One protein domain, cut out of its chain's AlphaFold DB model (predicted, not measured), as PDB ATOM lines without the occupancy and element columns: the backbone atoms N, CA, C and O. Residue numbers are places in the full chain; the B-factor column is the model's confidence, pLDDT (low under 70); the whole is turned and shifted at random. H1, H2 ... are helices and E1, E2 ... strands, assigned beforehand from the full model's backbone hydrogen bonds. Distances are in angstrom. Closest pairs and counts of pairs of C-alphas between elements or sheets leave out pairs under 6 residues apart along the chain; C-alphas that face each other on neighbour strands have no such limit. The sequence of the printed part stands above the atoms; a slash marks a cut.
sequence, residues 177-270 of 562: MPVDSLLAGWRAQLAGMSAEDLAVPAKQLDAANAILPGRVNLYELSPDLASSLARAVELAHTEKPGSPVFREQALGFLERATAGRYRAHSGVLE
ATOM      1  N   MET A 177     -73.732  25.633 -37.701       93.38
ATOM      2  CA  MET A 177     -75.008  25.377 -37.035       93.38
ATOM      3  C   MET A 177     -74.793  25.105 -35.544       93.38
ATOM      4  O   MET A 177     -74.023  24.199 -35.205       93.38
ATOM      5  N   PRO A 178     -75.475  25.822 -34.635       93.50
ATOM      6  CA  PRO A 178     -75.492  25.464 -33.223       93.50
ATOM      7  C   PRO A 178     -76.080  24.061 -33.046       93.50
ATOM      8  O   PRO A 178     -77.226  23.802 -33.420       93.50
ATOM      9  N   VAL A 179     -75.299  23.152 -32.457       93.56
ATOM     10  CA  VAL A 179     -75.714  21.752 -32.271       93.56
ATOM     11  C   VAL A 179     -76.981  21.682 -31.427       93.56
ATOM     12  O   VAL A 179     -77.880  20.906 -31.722       93.56
ATOM     13  N   ASP A 180     -77.081  22.511 -30.394       92.94
ATOM     14  CA  ASP A 180     -78.204  22.480 -29.459       92.94
ATOM     15  C   ASP A 180     -79.527  22.809 -30.160       92.94
ATOM     16  O   ASP A 180     -80.508  22.093 -29.970       92.94
ATOM     17  N   SER A 181     -79.531  23.822 -31.032       91.38
ATOM     18  CA  SER A 181     -80.701  24.194 -31.836       91.38
ATOM     19  C   SER A 181     -81.089  23.086 -32.816       91.38
ATOM     20  O   SER A 181     -82.260  22.713 -32.888       91.38
ATOM     21  N   LEU A 182     -80.103  22.510 -33.514       92.38
ATOM     22  CA  LEU A 182     -80.315  21.405 -34.454       92.38
ATOM     23  C   LEU A 182     -80.958  20.194 -33.759       92.38
ATOM     24  O   LEU A 182     -81.977  19.663 -34.203       92.38
ATOM     25  N   LEU A 183     -80.381  19.775 -32.631       95.25
ATOM     26  CA  LEU A 183     -80.835  18.600 -31.892       95.25
ATOM     27  C   LEU A 183     -82.170  18.833 -31.183       95.25
ATOM     28  O   LEU A 183     -82.956  17.894 -31.061       95.25
ATOM     29  N   ALA A 184     -82.452  20.058 -30.732       93.94
ATOM     30  CA  ALA A 184     -83.750  20.411 -30.168       93.94
ATOM     31  C   ALA A 184     -84.868  20.285 -31.213       93.94
ATOM     32  O   ALA A 184     -85.902  19.682 -30.917       93.94
ATOM     33  N   GLY A 185     -84.636  20.784 -32.434       93.19
ATOM     34  CA  GLY A 185     -85.571  20.641 -33.552       93.19
ATOM     35  C   GLY A 185     -85.821  19.175 -33.909       93.19
ATOM     36  O   GLY A 185     -86.971  18.735 -33.969       93.19
ATOM     37  N   TRP A 186     -84.752  18.384 -34.040       96.12
ATOM     38  CA  TRP A 186     -84.881  16.954 -34.323       96.12
ATOM     39  C   TRP A 186     -85.615  16.203 -33.204       96.12
ATOM     40  O   TRP A 186     -86.535  15.436 -33.479       96.12
ATOM     41  N   ARG A 187     -85.293  16.475 -31.930       97.12
ATOM     42  CA  ARG A 187     -85.989  15.877 -30.777       97.12
ATOM     43  C   ARG A 187     -87.481  16.173 -30.793       97.12
ATOM     44  O   ARG A 187     -88.263  15.272 -30.512       97.12
ATOM     45  N   ALA A 188     -87.872  17.412 -31.092       95.06
ATOM     46  CA  ALA A 188     -89.279  17.798 -31.148       95.06
ATOM     47  C   ALA A 188     -90.046  16.980 -32.197       95.06
ATOM     48  O   ALA A 188     -91.162  16.543 -31.932       95.06
ATOM     49  N   GLN A 189     -89.424  16.707 -33.347       94.25
ATOM     50  CA  GLN A 189     -90.004  15.837 -34.367       94.25
ATOM     51  C   GLN A 189     -90.078  14.374 -33.909       94.25
ATOM     52  O   GLN A 189     -91.115  13.738 -34.079       94.25
ATOM     53  N   LEU A 190     -89.004  13.841 -33.314       97.31
ATOM     54  CA  LEU A 190     -88.974  12.453 -32.841       97.31
ATOM     55  C   LEU A 190     -89.973  12.194 -31.708       97.31
ATOM     56  O   LEU A 190     -90.589  11.136 -31.682       97.31
ATOM     57  N   ALA A 191     -90.165  13.160 -30.807       95.25
ATOM     58  CA  ALA A 191     -91.100  13.053 -29.687       95.25
ATOM     59  C   ALA A 191     -92.579  13.002 -30.118       95.25
ATOM     60  O   ALA A 191     -93.448  12.714 -29.299       95.25
ATOM     61  N   GLY A 192     -92.873  13.327 -31.381       93.88
ATOM     62  CA  GLY A 192     -94.203  13.196 -31.972       93.88
ATOM     63  C   GLY A 192     -94.440  11.871 -32.701       93.88
ATOM     64  O   GLY A 192     -95.522  11.696 -33.257       93.88
ATOM     65  N   MET A 193     -93.455  10.967 -32.753       95.44
ATOM     66  CA  MET A 193     -93.561   9.703 -33.490       95.44
ATOM     67  C   MET A 193     -94.152   8.583 -32.632       95.44
ATOM     68  O   MET A 193     -93.732   8.373 -31.498       95.44
ATOM     69  N   SER A 194     -95.065   7.793 -33.195       93.50
ATOM     70  CA  SER A 194     -95.593   6.591 -32.537       93.50
ATOM     71  C   SER A 194     -94.828   5.309 -32.912       93.50
ATOM     72  O   SER A 194     -93.976   5.292 -33.807       93.50
ATOM     73  N   ALA A 195     -95.144   4.190 -32.247       90.06
ATOM     74  CA  ALA A 195     -94.606   2.878 -32.619       90.06
ATOM     75  C   ALA A 195     -95.066   2.450 -34.026       90.06
ATOM     76  O   ALA A 195     -94.298   1.855 -34.784       90.06
ATOM     77  N   GLU A 196     -96.295   2.802 -34.406       93.06
ATOM     78  CA  GLU A 196     -96.839   2.578 -35.746       93.06
ATOM     79  C   GLU A 196     -96.084   3.399 -36.796       93.06
ATOM     80  O   GLU A 196     -95.840   2.907 -37.897       93.06
ATOM     81  N   ASP A 197     -95.653   4.620 -36.463       92.50
ATOM     82  CA  ASP A 197     -94.830   5.429 -37.365       92.50
ATOM     83  C   ASP A 197     -93.479   4.777 -37.637       92.50
ATOM     84  O   ASP A 197     -93.021   4.736 -38.782       92.50
ATOM     85  N   LEU A 198     -92.862   4.215 -36.596       90.38
ATOM     86  CA  LEU A 198     -91.618   3.465 -36.718       90.38
ATOM     87  C   LEU A 198     -91.780   2.154 -37.493       90.38
ATOM     88  O   LEU A 198     -90.783   1.643 -37.989       90.38
ATOM     89  N   ALA A 199     -92.993   1.628 -37.665       91.00
ATOM     90  CA  ALA A 199     -93.237   0.474 -38.531       91.00
ATOM     91  C   ALA A 199     -93.293   0.843 -40.028       91.00
ATOM     92  O   ALA A 199     -93.282  -0.048 -40.880       91.00
ATOM     93  N   VAL A 200     -93.339   2.137 -40.377       92.31
ATOM     94  CA  VAL A 200     -93.423   2.618 -41.764       92.31
ATOM     95  C   VAL A 200     -92.041   3.080 -42.253       92.31
ATOM     96  O   VAL A 200     -91.590   4.159 -41.860       92.31
ATOM     97  N   PRO A 201     -91.380   2.363 -43.191       91.06
ATOM     98  CA  PRO A 201     -90.024   2.705 -43.646       91.06
ATOM     99  C   PRO A 201     -89.884   4.141 -44.170       91.06
ATOM    100  O   PRO A 201     -88.882   4.810 -43.937       91.06
ATOM    101  N   ALA A 202     -90.919   4.651 -44.842       90.38
ATOM    102  CA  ALA A 202     -90.929   6.020 -45.350       90.38
ATOM    103  C   ALA A 202     -90.921   7.076 -44.229       90.38
ATOM    104  O   ALA A 202     -90.312   8.126 -44.406       90.38
ATOM    105  N   LYS A 203     -91.574   6.811 -43.088       92.75
ATOM    106  CA  LYS A 203     -91.568   7.719 -41.930       92.75
ATOM    107  C   LYS A 203     -90.253   7.631 -41.160       92.75
ATOM    108  O   LYS A 203     -89.744   8.659 -40.728       92.75
ATOM    109  N   GLN A 204     -89.667   6.436 -41.056       93.81
ATOM    110  CA  GLN A 204     -88.319   6.275 -40.507       93.81
ATOM    111  C   GLN A 204     -87.284   7.072 -41.314       93.81
ATOM    112  O   GLN A 204     -86.458   7.769 -40.733       93.81
ATOM    113  N   LEU A 205     -87.342   7.010 -42.650       93.50
ATOM    114  CA  LEU A 205     -86.446   7.773 -43.523       93.50
ATOM    115  C   LEU A 205     -86.646   9.285 -43.394       93.50
ATOM    116  O   LEU A 205     -85.660  10.014 -43.311       93.50
ATOM    117  N   ASP A 206     -87.892   9.763 -43.341       92.56
ATOM    118  CA  ASP A 206     -88.172  11.183 -43.096       92.56
ATOM    119  C   ASP A 206     -87.566  11.640 -41.759       92.56
ATOM    120  O   ASP A 206     -86.885  12.663 -41.706       92.56
ATOM    121  N   ALA A 207     -87.766  10.865 -40.688       95.25
ATOM    122  CA  ALA A 207     -87.228  11.160 -39.363       95.25
ATOM    123  C   ALA A 207     -85.692  11.117 -39.329       95.25
ATOM    124  O   ALA A 207     -85.061  11.979 -38.722       95.25
ATOM    125  N   ALA A 208     -85.083  10.152 -40.017       96.25
ATOM    126  CA  ALA A 208     -83.637  10.043 -40.156       96.25
ATOM    127  C   ALA A 208     -83.035  11.242 -40.903       96.25
ATOM    128  O   ALA A 208     -82.057  11.828 -40.446       96.25
ATOM    129  N   ASN A 209     -83.624  11.628 -42.036       94.75
ATOM    130  CA  ASN A 209     -83.142  12.743 -42.851       94.75
ATOM    131  C   ASN A 209     -83.365  14.105 -42.180       94.75
ATOM    132  O   ASN A 209     -82.618  15.050 -42.437       94.75
ATOM    133  N   ALA A 210     -84.357  14.209 -41.294       93.81
ATOM    134  CA  ALA A 210     -84.682  15.443 -40.595       93.81
ATOM    135  C   ALA A 210     -83.640  15.892 -39.562       93.81
ATOM    136  O   ALA A 210     -83.705  17.035 -39.118       93.81
ATOM    137  N   ILE A 211     -82.666  15.050 -39.191       94.88
ATOM    138  CA  ILE A 211     -81.593  15.477 -38.277       94.88
ATOM    139  C   ILE A 211     -80.731  16.595 -38.872       94.88
ATOM    140  O   ILE A 211     -80.184  17.406 -38.135       94.88
ATOM    141  N   LEU A 212     -80.595  16.630 -40.201       92.44
ATOM    142  CA  LEU A 212     -79.890  17.683 -40.922       92.44
ATOM    143  C   LEU A 212     -80.523  17.831 -42.319       92.44
ATOM    144  O   LEU A 212     -80.000  17.284 -43.305       92.44
ATOM    145  N   PRO A 213     -81.678  18.518 -42.407       84.81
ATOM    146  CA  PRO A 213     -82.507  18.555 -43.606       84.81
ATOM    147  C   PRO A 213     -81.729  18.984 -44.855       84.81
ATOM    148  O   PRO A 213     -80.947  19.932 -44.844       84.81
ATOM    149  N   GLY A 214     -81.916  18.244 -45.950       81.94
ATOM    150  CA  GLY A 214     -81.272  18.515 -47.240       81.94
ATOM    151  C   GLY A 214     -79.798  18.101 -47.346       81.94
ATOM    152  O   GLY A 214     -79.291  18.000 -48.469       81.94
ATOM    153  N   ARG A 215     -79.125  17.803 -46.227       90.94
ATOM    154  CA  ARG A 215     -77.721  17.348 -46.161       90.94
ATOM    155  C   ARG A 215     -77.604  15.862 -45.829       90.94
ATOM    156  O   ARG A 215     -76.746  15.174 -46.382       90.94
ATOM    157  N   VAL A 216     -78.505  15.345 -44.996       91.81
ATOM    158  CA  VAL A 216     -78.737  13.903 -44.855       91.81
ATOM    159  C   VAL A 216     -79.792  13.497 -45.885       91.81
ATOM    160  O   VAL A 216     -80.907  14.013 -45.895       91.81
ATOM    161  N   ASN A 217     -79.400  12.619 -46.811       87.38
ATOM    162  CA  ASN A 217     -80.211  12.199 -47.959       87.38
ATOM    163  C   ASN A 217     -80.241  10.666 -48.066       87.38
ATOM    164  O   ASN A 217     -79.932  10.087 -49.108       87.38
ATOM    165  N   LEU A 218     -80.570  10.008 -46.958       92.94
ATOM    166  CA  LEU A 218     -80.762   8.567 -46.900       92.94
ATOM    167  C   LEU A 218     -82.020   8.196 -47.684       92.94
ATOM    168  O   LEU A 218     -83.075   8.816 -47.536       92.94
ATOM    169  N   TYR A 219     -81.897   7.168 -48.512       92.62
ATOM    170  CA  TYR A 219     -83.011   6.531 -49.217       92.62
ATOM    171  C   TYR A 219     -83.250   5.098 -48.720       92.62
ATOM    172  O   TYR A 219     -84.272   4.499 -49.039       92.62
ATOM    173  N   GLU A 220     -82.341   4.576 -47.893       92.75
ATOM    174  CA  GLU A 220     -82.420   3.301 -47.181       92.75
ATOM    175  C   GLU A 220     -81.770   3.465 -45.796       92.75
ATOM    176  O   GLU A 220     -80.851   4.272 -45.632       92.75
ATOM    177  N   LEU A 221     -82.243   2.710 -44.799       93.31
ATOM    178  CA  LEU A 221     -81.627   2.634 -43.473       93.31
ATOM    179  C   LEU A 221     -80.966   1.270 -43.302       93.31
ATOM    180  O   LEU A 221     -81.619   0.238 -43.457       93.31
ATOM    181  N   SER A 222     -79.683   1.262 -42.940       94.19
ATOM    182  CA  SER A 222     -79.041   0.038 -42.461       94.19
ATOM    183  C   SER A 222     -79.665  -0.399 -41.126       94.19
ATOM    184  O   SER A 222     -80.199   0.451 -40.403       94.19
ATOM    185  N   PRO A 223     -79.570  -1.688 -40.746       95.00
ATOM    186  CA  PRO A 223     -80.047  -2.161 -39.443       95.00
ATOM    187  C   PRO A 223     -79.487  -1.350 -38.264       95.00
ATOM    188  O   PRO A 223     -80.217  -1.028 -37.324       95.00
ATOM    189  N   ASP A 224     -78.221  -0.942 -38.355       95.88
ATOM    190  CA  ASP A 224     -77.554  -0.133 -37.333       95.88
ATOM    191  C   ASP A 224     -78.139   1.282 -37.243       95.88
ATOM    192  O   ASP A 224     -78.406   1.782 -36.149       95.88
ATOM    193  N   LEU A 225     -78.384   1.938 -38.386       96.69
ATOM    194  CA  LEU A 225     -79.013   3.261 -38.414       96.69
ATOM    195  C   LEU A 225     -80.469   3.199 -37.948       96.69
ATOM    196  O   LEU A 225     -80.891   4.064 -37.186       96.69
ATOM    197  N   ALA A 226     -81.217   2.170 -38.345       96.25
ATOM    198  CA  ALA A 226     -82.592   1.966 -37.900       96.25
ATOM    199  C   ALA A 226     -82.666   1.764 -36.376       96.25
ATOM    200  O   ALA A 226     -83.455   2.427 -35.704       96.25
ATOM    201  N   SER A 227     -81.787   0.927 -35.815       96.50
ATOM    202  CA  SER A 227     -81.696   0.707 -34.363       96.50
ATOM    203  C   SER A 227     -81.299   1.987 -33.623       96.50
ATOM    204  O   SER A 227     -81.876   2.339 -32.594       96.50
ATOM    205  N   SER A 228     -80.349   2.738 -34.184       97.88
ATOM    206  CA  SER A 228     -79.926   4.028 -33.646       97.88
ATOM    207  C   SER A 228     -81.043   5.081 -33.687       97.88
ATOM    208  O   SER A 228     -81.155   5.876 -32.754       97.88
ATOM    209  N   LEU A 229     -81.866   5.107 -34.738       98.00
ATOM    210  CA  LEU A 229     -83.024   5.997 -34.826       98.00
ATOM    211  C   LEU A 229     -84.087   5.613 -33.793       98.00
ATOM    212  O   LEU A 229     -84.578   6.482 -33.079       98.00
ATOM    213  N   ALA A 230     -84.401   4.321 -33.665       97.12
ATOM    214  CA  ALA A 230     -85.369   3.829 -32.686       97.12
ATOM    215  C   ALA A 230     -84.967   4.210 -31.252       97.12
ATOM    216  O   ALA A 230     -85.789   4.723 -30.493       97.12
ATOM    217  N   ARG A 231     -83.678   4.068 -30.911       97.62
ATOM    218  CA  ARG A 231     -83.145   4.524 -29.621       97.62
ATOM    219  C   ARG A 231     -83.272   6.038 -29.436       97.62
ATOM    220  O   ARG A 231     -83.575   6.493 -28.339       97.62
ATOM    221  N   ALA A 232     -83.050   6.827 -30.488       98.12
ATOM    222  CA  ALA A 232     -83.228   8.278 -30.418       98.12
ATOM    223  C   ALA A 232     -84.698   8.666 -30.171       98.12
ATOM    224  O   ALA A 232     -84.951   9.567 -29.375       98.12
ATOM    225  N   VAL A 233     -85.657   7.965 -30.788       98.06
ATOM    226  CA  VAL A 233     -87.098   8.168 -30.545       98.06
ATOM    227  C   VAL A 233     -87.479   7.806 -29.111       98.06
ATOM    228  O   VAL A 233     -88.140   8.591 -28.437       98.06
ATOM    229  N   GLU A 234     -87.009   6.666 -28.600       97.44
ATOM    230  CA  GLU A 234     -87.236   6.268 -27.204       97.44
ATOM    231  C   GLU A 234     -86.735   7.337 -26.218       97.44
ATOM    232  O   GLU A 234     -87.457   7.744 -25.305       97.44
ATOM    233  N   LEU A 235     -85.513   7.834 -26.426       98.00
ATOM    234  CA  LEU A 235     -84.935   8.895 -25.603       98.00
ATOM    235  C   LEU A 235     -85.682  10.223 -25.769       98.00
ATOM    236  O   LEU A 235     -85.825  10.959 -24.800       98.00
ATOM    237  N   ALA A 236     -86.200  10.546 -26.957       97.38
ATOM    238  CA  ALA A 236     -86.990  11.759 -27.159       97.38
ATOM    239  C   ALA A 236     -88.268  11.777 -26.295       97.38
ATOM    240  O   ALA A 236     -88.658  12.852 -25.833       97.38
ATOM    241  N   HIS A 237     -88.873  10.609 -26.041       96.81
ATOM    242  CA  HIS A 237     -90.050  10.456 -25.178       96.81
ATOM    243  C   HIS A 237     -89.728  10.424 -23.681       96.81
ATOM    244  O   HIS A 237     -90.511  10.928 -22.878       96.81
ATOM    245  N   THR A 238     -88.616   9.799 -23.294       96.88
ATOM    246  CA  THR A 238     -88.312   9.512 -21.881       96.88
ATOM    247  C   THR A 238     -87.419  10.564 -21.229       96.88
ATOM    248  O   THR A 238     -87.575  10.866 -20.046       96.88
ATOM    249  N   GLU A 239     -86.512  11.168 -21.994       96.94
ATOM    250  CA  GLU A 239     -85.552  12.144 -21.492       96.94
ATOM    251  C   GLU A 239     -86.093  13.575 -21.540       96.94
ATOM    252  O   GLU A 239     -86.884  13.954 -22.409       96.94
ATOM    253  N   LYS A 240     -85.593  14.428 -20.639       93.19
ATOM    254  CA  LYS A 240     -85.892  15.868 -20.645       93.19
ATOM    255  C   LYS A 240     -85.208  16.585 -21.825       93.19
ATOM    256  O   LYS A 240     -84.153  16.137 -22.288       93.19
ATOM    257  N   PRO A 241     -85.756  17.724 -22.302       91.56
ATOM    258  CA  PRO A 241     -85.050  18.583 -23.251       91.56
ATOM    259  C   PRO A 241     -83.647  18.932 -22.736       91.56
ATOM    260  O   PRO A 241     -83.489  19.258 -21.562       91.56
ATOM    261  N   GLY A 242     -82.635  18.839 -23.601       88.06
ATOM    262  CA  GLY A 242     -81.237  19.089 -23.228       88.06
ATOM    263  C   GLY A 242     -80.522  17.923 -22.528       88.06
ATOM    264  O   GLY A 242     -79.387  18.105 -22.095       88.06
ATOM    265  N   SER A 243     -81.137  16.735 -22.423       94.75
ATOM    266  CA  SER A 243     -80.482  15.555 -21.836       94.75
ATOM    267  C   SER A 243     -79.154  15.225 -22.544       94.75
ATOM    268  O   SER A 243     -79.143  15.061 -23.773       94.75
ATOM    269  N   PRO A 244     -78.038  15.074 -21.798       95.75
ATOM    270  CA  PRO A 244     -76.753  14.657 -22.357       95.75
ATOM    271  C   PRO A 244     -76.818  13.303 -23.074       95.75
ATOM    272  O   PRO A 244     -76.145  13.117 -24.083       95.75
ATOM    273  N   VAL A 245     -77.673  12.389 -22.603       97.31
ATOM    274  CA  VAL A 245     -77.829  11.046 -23.182       97.31
ATOM    275  C   VAL A 245     -78.484  11.122 -24.563       97.31
ATOM    276  O   VAL A 245     -78.002  10.513 -25.517       97.31
ATOM    277  N   PHE A 246     -79.549  11.922 -24.708       97.69
ATOM    278  CA  PHE A 246     -80.152  12.173 -26.021       97.69
ATOM    279  C   PHE A 246     -79.154  12.858 -26.961       97.69
ATOM    280  O   PHE A 246     -79.049  12.485 -28.129       97.69
ATOM    281  N   ARG A 247     -78.400  13.839 -26.449       96.75
ATOM    282  CA  ARG A 247     -77.377  14.547 -27.226       96.75
ATOM    283  C   ARG A 247     -76.340  13.587 -27.803       96.75
ATOM    284  O   ARG A 247     -76.065  13.658 -28.998       96.75
ATOM    285  N   GLU A 248     -75.770  12.717 -26.977       96.69
ATOM    286  CA  GLU A 248     -74.775  11.732 -27.406       96.69
ATOM    287  C   GLU A 248     -75.348  10.795 -28.480       96.69
ATOM    288  O   GLU A 248     -74.743  10.623 -29.540       96.69
ATOM    289  N   GLN A 249     -76.562  10.277 -28.260       97.88
ATOM    290  CA  GLN A 249     -77.252   9.423 -29.228       97.88
ATOM    291  C   GLN A 249     -77.467  10.130 -30.572       97.88
ATOM    292  O   GLN A 249     -77.241   9.539 -31.632       97.88
ATOM    293  N   ALA A 250     -77.903  11.389 -30.540       97.31
ATOM    294  CA  ALA A 250     -78.193  12.162 -31.735       97.31
ATOM    295  C   ALA A 250     -76.928  12.512 -32.528       97.31
ATOM    296  O   ALA A 250     -76.904  12.351 -33.747       97.31
ATOM    297  N   LEU A 251     -75.855  12.919 -31.846       96.50
ATOM    298  CA  LEU A 251     -74.563  13.175 -32.486       96.50
ATOM    299  C   LEU A 251     -73.974  11.901 -33.098       96.50
ATOM    300  O   LEU A 251     -73.517  11.931 -34.240       96.50
ATOM    301  N   GLY A 252     -74.060  10.772 -32.391       96.12
ATOM    302  CA  GLY A 252     -73.638   9.479 -32.927       96.12
ATOM    303  C   GLY A 252     -74.462   9.047 -34.144       96.12
ATOM    304  O   GLY A 252     -73.910   8.514 -35.108       96.12
ATOM    305  N   PHE A 253     -75.778   9.294 -34.135       97.56
ATOM    306  CA  PHE A 253     -76.629   9.053 -35.303       97.56
ATOM    307  C   PHE A 253     -76.218   9.938 -36.485       97.56
ATOM    308  O   PHE A 253     -76.024   9.418 -37.583       97.56
ATOM    309  N   LEU A 254     -76.034  11.244 -36.262       96.25
ATOM    310  CA  LEU A 254     -75.625  12.201 -37.290       96.25
ATOM    311  C   LEU A 254     -74.299  11.804 -37.947       96.25
ATOM    312  O   LEU A 254     -74.186  11.793 -39.175       96.25
ATOM    313  N   GLU A 255     -73.300  11.455 -37.139       94.19
ATOM    314  CA  GLU A 255     -71.988  11.051 -37.636       94.19
ATOM    315  C   GLU A 255     -72.092   9.795 -38.511       94.19
ATOM    316  O   GLU A 255     -71.552   9.773 -39.618       94.19
ATOM    317  N   ARG A 256     -72.859   8.781 -38.089       95.00
ATOM    318  CA  ARG A 256     -73.088   7.571 -38.896       95.00
ATOM    319  C   ARG A 256     -73.874   7.860 -40.175       95.00
ATOM    320  O   ARG A 256     -73.461   7.435 -41.251       95.00
ATOM    321  N   ALA A 257     -74.972   8.610 -40.080       95.44
ATOM    322  CA  ALA A 257     -75.847   8.943 -41.208       95.44
ATOM    323  C   ALA A 257     -75.128   9.770 -42.287       95.44
ATOM    324  O   ALA A 257     -75.444   9.683 -43.473       95.44
ATOM    325  N   THR A 258     -74.133  10.559 -41.882       93.88
ATOM    326  CA  THR A 258     -73.337  11.398 -42.782       93.88
ATOM    327  C   THR A 258     -71.979  10.793 -43.128       93.88
ATOM    328  O   THR A 258     -71.199  11.446 -43.817       93.88
ATOM    329  N   ALA A 259     -71.668   9.580 -42.654       91.06
ATOM    330  CA  ALA A 259     -70.332   8.981 -42.713       91.06
ATOM    331  C   ALA A 259     -69.217   9.958 -42.272       91.06
ATOM    332  O   ALA A 259     -68.148  10.048 -42.877       91.06
ATOM    333  N   GLY A 260     -69.503  10.757 -41.241       90.31
ATOM    334  CA  GLY A 260     -68.597  11.743 -40.667       90.31
ATOM    335  C   GLY A 260     -68.315  12.959 -41.551       90.31
ATOM    336  O   GLY A 260     -67.328  13.648 -41.295       90.31
ATOM    337  N   ARG A 261     -69.130  13.232 -42.581       92.06
ATOM    338  CA  ARG A 261     -69.013  14.443 -43.418       92.06
ATOM    339  C   ARG A 261     -69.414  15.717 -42.679       92.06
ATOM    340  O   ARG A 261     -68.847  16.766 -42.959       92.06
ATOM    341  N   TYR A 262     -70.346  15.609 -41.735       92.06
ATOM    342  CA  TYR A 262     -70.762  16.706 -40.870       92.06
ATOM    343  C   TYR A 262     -70.456  16.326 -39.428       92.06
ATOM    344  O   TYR A 262     -71.043  15.384 -38.895       92.06
ATOM    345  N   ARG A 263     -69.500  17.024 -38.813       86.50
ATOM    346  CA  ARG A 263     -69.040  16.731 -37.453       86.50
ATOM    347  C   ARG A 263     -69.309  17.917 -36.548       86.50
ATOM    348  O   ARG A 263     -69.085  19.064 -36.927       86.50
ATOM    349  N   ALA A 264     -69.769  17.616 -35.342       90.62
ATOM    350  CA  ALA A 264     -69.885  18.594 -34.280       90.62
ATOM    351  C   ALA A 264     -68.536  18.750 -33.569       90.62
ATOM    352  O   ALA A 264     -67.919  17.763 -33.168       90.62
ATOM    353  N   HIS A 265     -68.102  19.987 -33.363       87.25
ATOM    354  CA  HIS A 265     -66.960  20.327 -32.532       87.25
ATOM    355  C   HIS A 265     -67.289  21.566 -31.698       87.25
ATOM    356  O   HIS A 265     -67.846  22.535 -32.205       87.25
ATOM    357  N   SER A 266     -66.973  21.535 -30.400       89.06
ATOM    358  CA  SER A 266     -67.180  22.675 -29.491       89.06
ATOM    359  C   SER A 266     -68.602  23.272 -29.536       89.06
ATOM    360  O   SER A 266     -68.785  24.482 -29.474       89.06
ATOM    361  N   GLY A 267     -69.623  22.413 -29.662       92.75
ATOM    362  CA  GLY A 267     -71.037  22.819 -29.684       92.75
ATOM    363  C   GLY A 267     -71.556  23.346 -31.027       92.75
ATOM    364  O   GLY A 267     -72.731  23.699 -31.118       92.75
ATOM    365  N   VAL A 268     -70.729  23.350 -32.075       93.88
ATOM    366  CA  VAL A 268     -71.098  23.805 -33.421       93.88
ATOM    367  C   VAL A 268     -70.829  22.697 -34.434       93.88
ATOM    368  O   VAL A 268     -69.833  21.983 -34.352       93.88
ATOM    369  N   LEU A 269     -71.732  22.531 -35.391       93.62
ATOM    370  CA  LEU A 269     -71.488  21.752 -36.594       93.62
ATOM    371  C   LEU A 269     -70.881  22.683 -37.637       93.62
ATOM    372  O   LEU A 269     -71.542  23.616 -38.096       93.62
ATOM    373  N   GLU A 270     -69.618  22.436 -37.976       91.69
ATOM    374  CA  GLU A 270     -68.884  23.212 -38.972       91.69
ATOM    375  C   GLU A 270     -68.617  22.362 -40.215       91.69
ATOM    376  O   GLU A 270     -68.150  21.224 -40.127       91.69
TER     377      GLU A 270
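What this domain is: This is residues 177 to 270 of the 562 residues of an uncharacterized protein of Acidobacteria bacterium (UniProt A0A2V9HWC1). Two helices side by side, the hairpin of H4 and H5, make one layer, and H1 and H3 cross it on one side, about perpendicular to it. The short H2 sits at one end of the body, and a small strand hairpin, E1 and E2, sits at the other, beside the start of H1. The printed part has 94 residues, with five named helices and then two named strands, in the order H1 H2 H3 H4 H5 E1 E2; the sheet E1 - E2 is antiparallel and the class is mostly helix. It is compact, with a radius of gyration of the C-alphas of 12.1 A and spans of 36 by 28 by 20 A.

Where its parts are: H1 is residues 179 to 190, 16.2 A long from C-alpha 179 at (-75.714, 21.752, -32.271). H2 is residues 195 to 198, and H3 is residues 201 to 209, 12.2 A long. H4, residues 223 to 238, is the longest helix, 22.6 A from C-alpha 223 at (-80.047, -2.161, -39.443). H5 is residues 244 to 257, 19.7 A long. E1 is residues 263 to 265, and E2 is residues 268 to 270, ending at C-alpha 270 at (-68.884, 23.212, -38.972).

How they stand to each other: H4 is the hub, touching three other helices. H4 and H5 form a helical hairpin: they touch at a shallow tilt of 26 degrees, opposite ways, with the closest C-alphas those of Leu 235 and Phe 246, 5.8 A apart. H1 touches H4 with residues 187 to 190 alone, about perpendicular at 89 degrees; the closest C-alphas, of Leu 190 and Val 233, are 5.2 A apart. H3 and H4 only just touch, with 3 pairs of C-alphas within 8 A, the closest those of Ala 208 and Leu 229 at 6.7 A; their lines are about perpendicular at 76 degrees. The helix packing is mostly crossed, but only just. H1 and H5 are close but not clearly touching, with the C-alphas of Leu 183 and Ala 250 7.0 A apart. H2 and H3 only just touch, with 3 such pairs, and touch only at the corner by their link; the closest C-alphas, of Leu 198 and Gln 204, are 5.8 A apart. E1 and E2 form an antiparallel hairpin, with N 265 and O 268 2.8 A apart, within hydrogen-bond range. Residues 177 to 178 pair antiparallel with residues 268 to 269 of E2. H2 and H5 are apart. Every O i to N i+4 pair is within hydrogen-bond range in H1, H3, H4 and H5, and H2 is too short for one.

The domain as a whole: The two C-alphas farthest apart, of Glu 196 and Ser 266, are 36.4 A apart, while those of Met 177 and Glu 270 are 6.8 A apart. The printed part has no cut. The link from H3 to H4, residues 210 to 222, is long; the other links are tight. The mean pLDDT of the printed part is 93.9, and no printed residue is under 70.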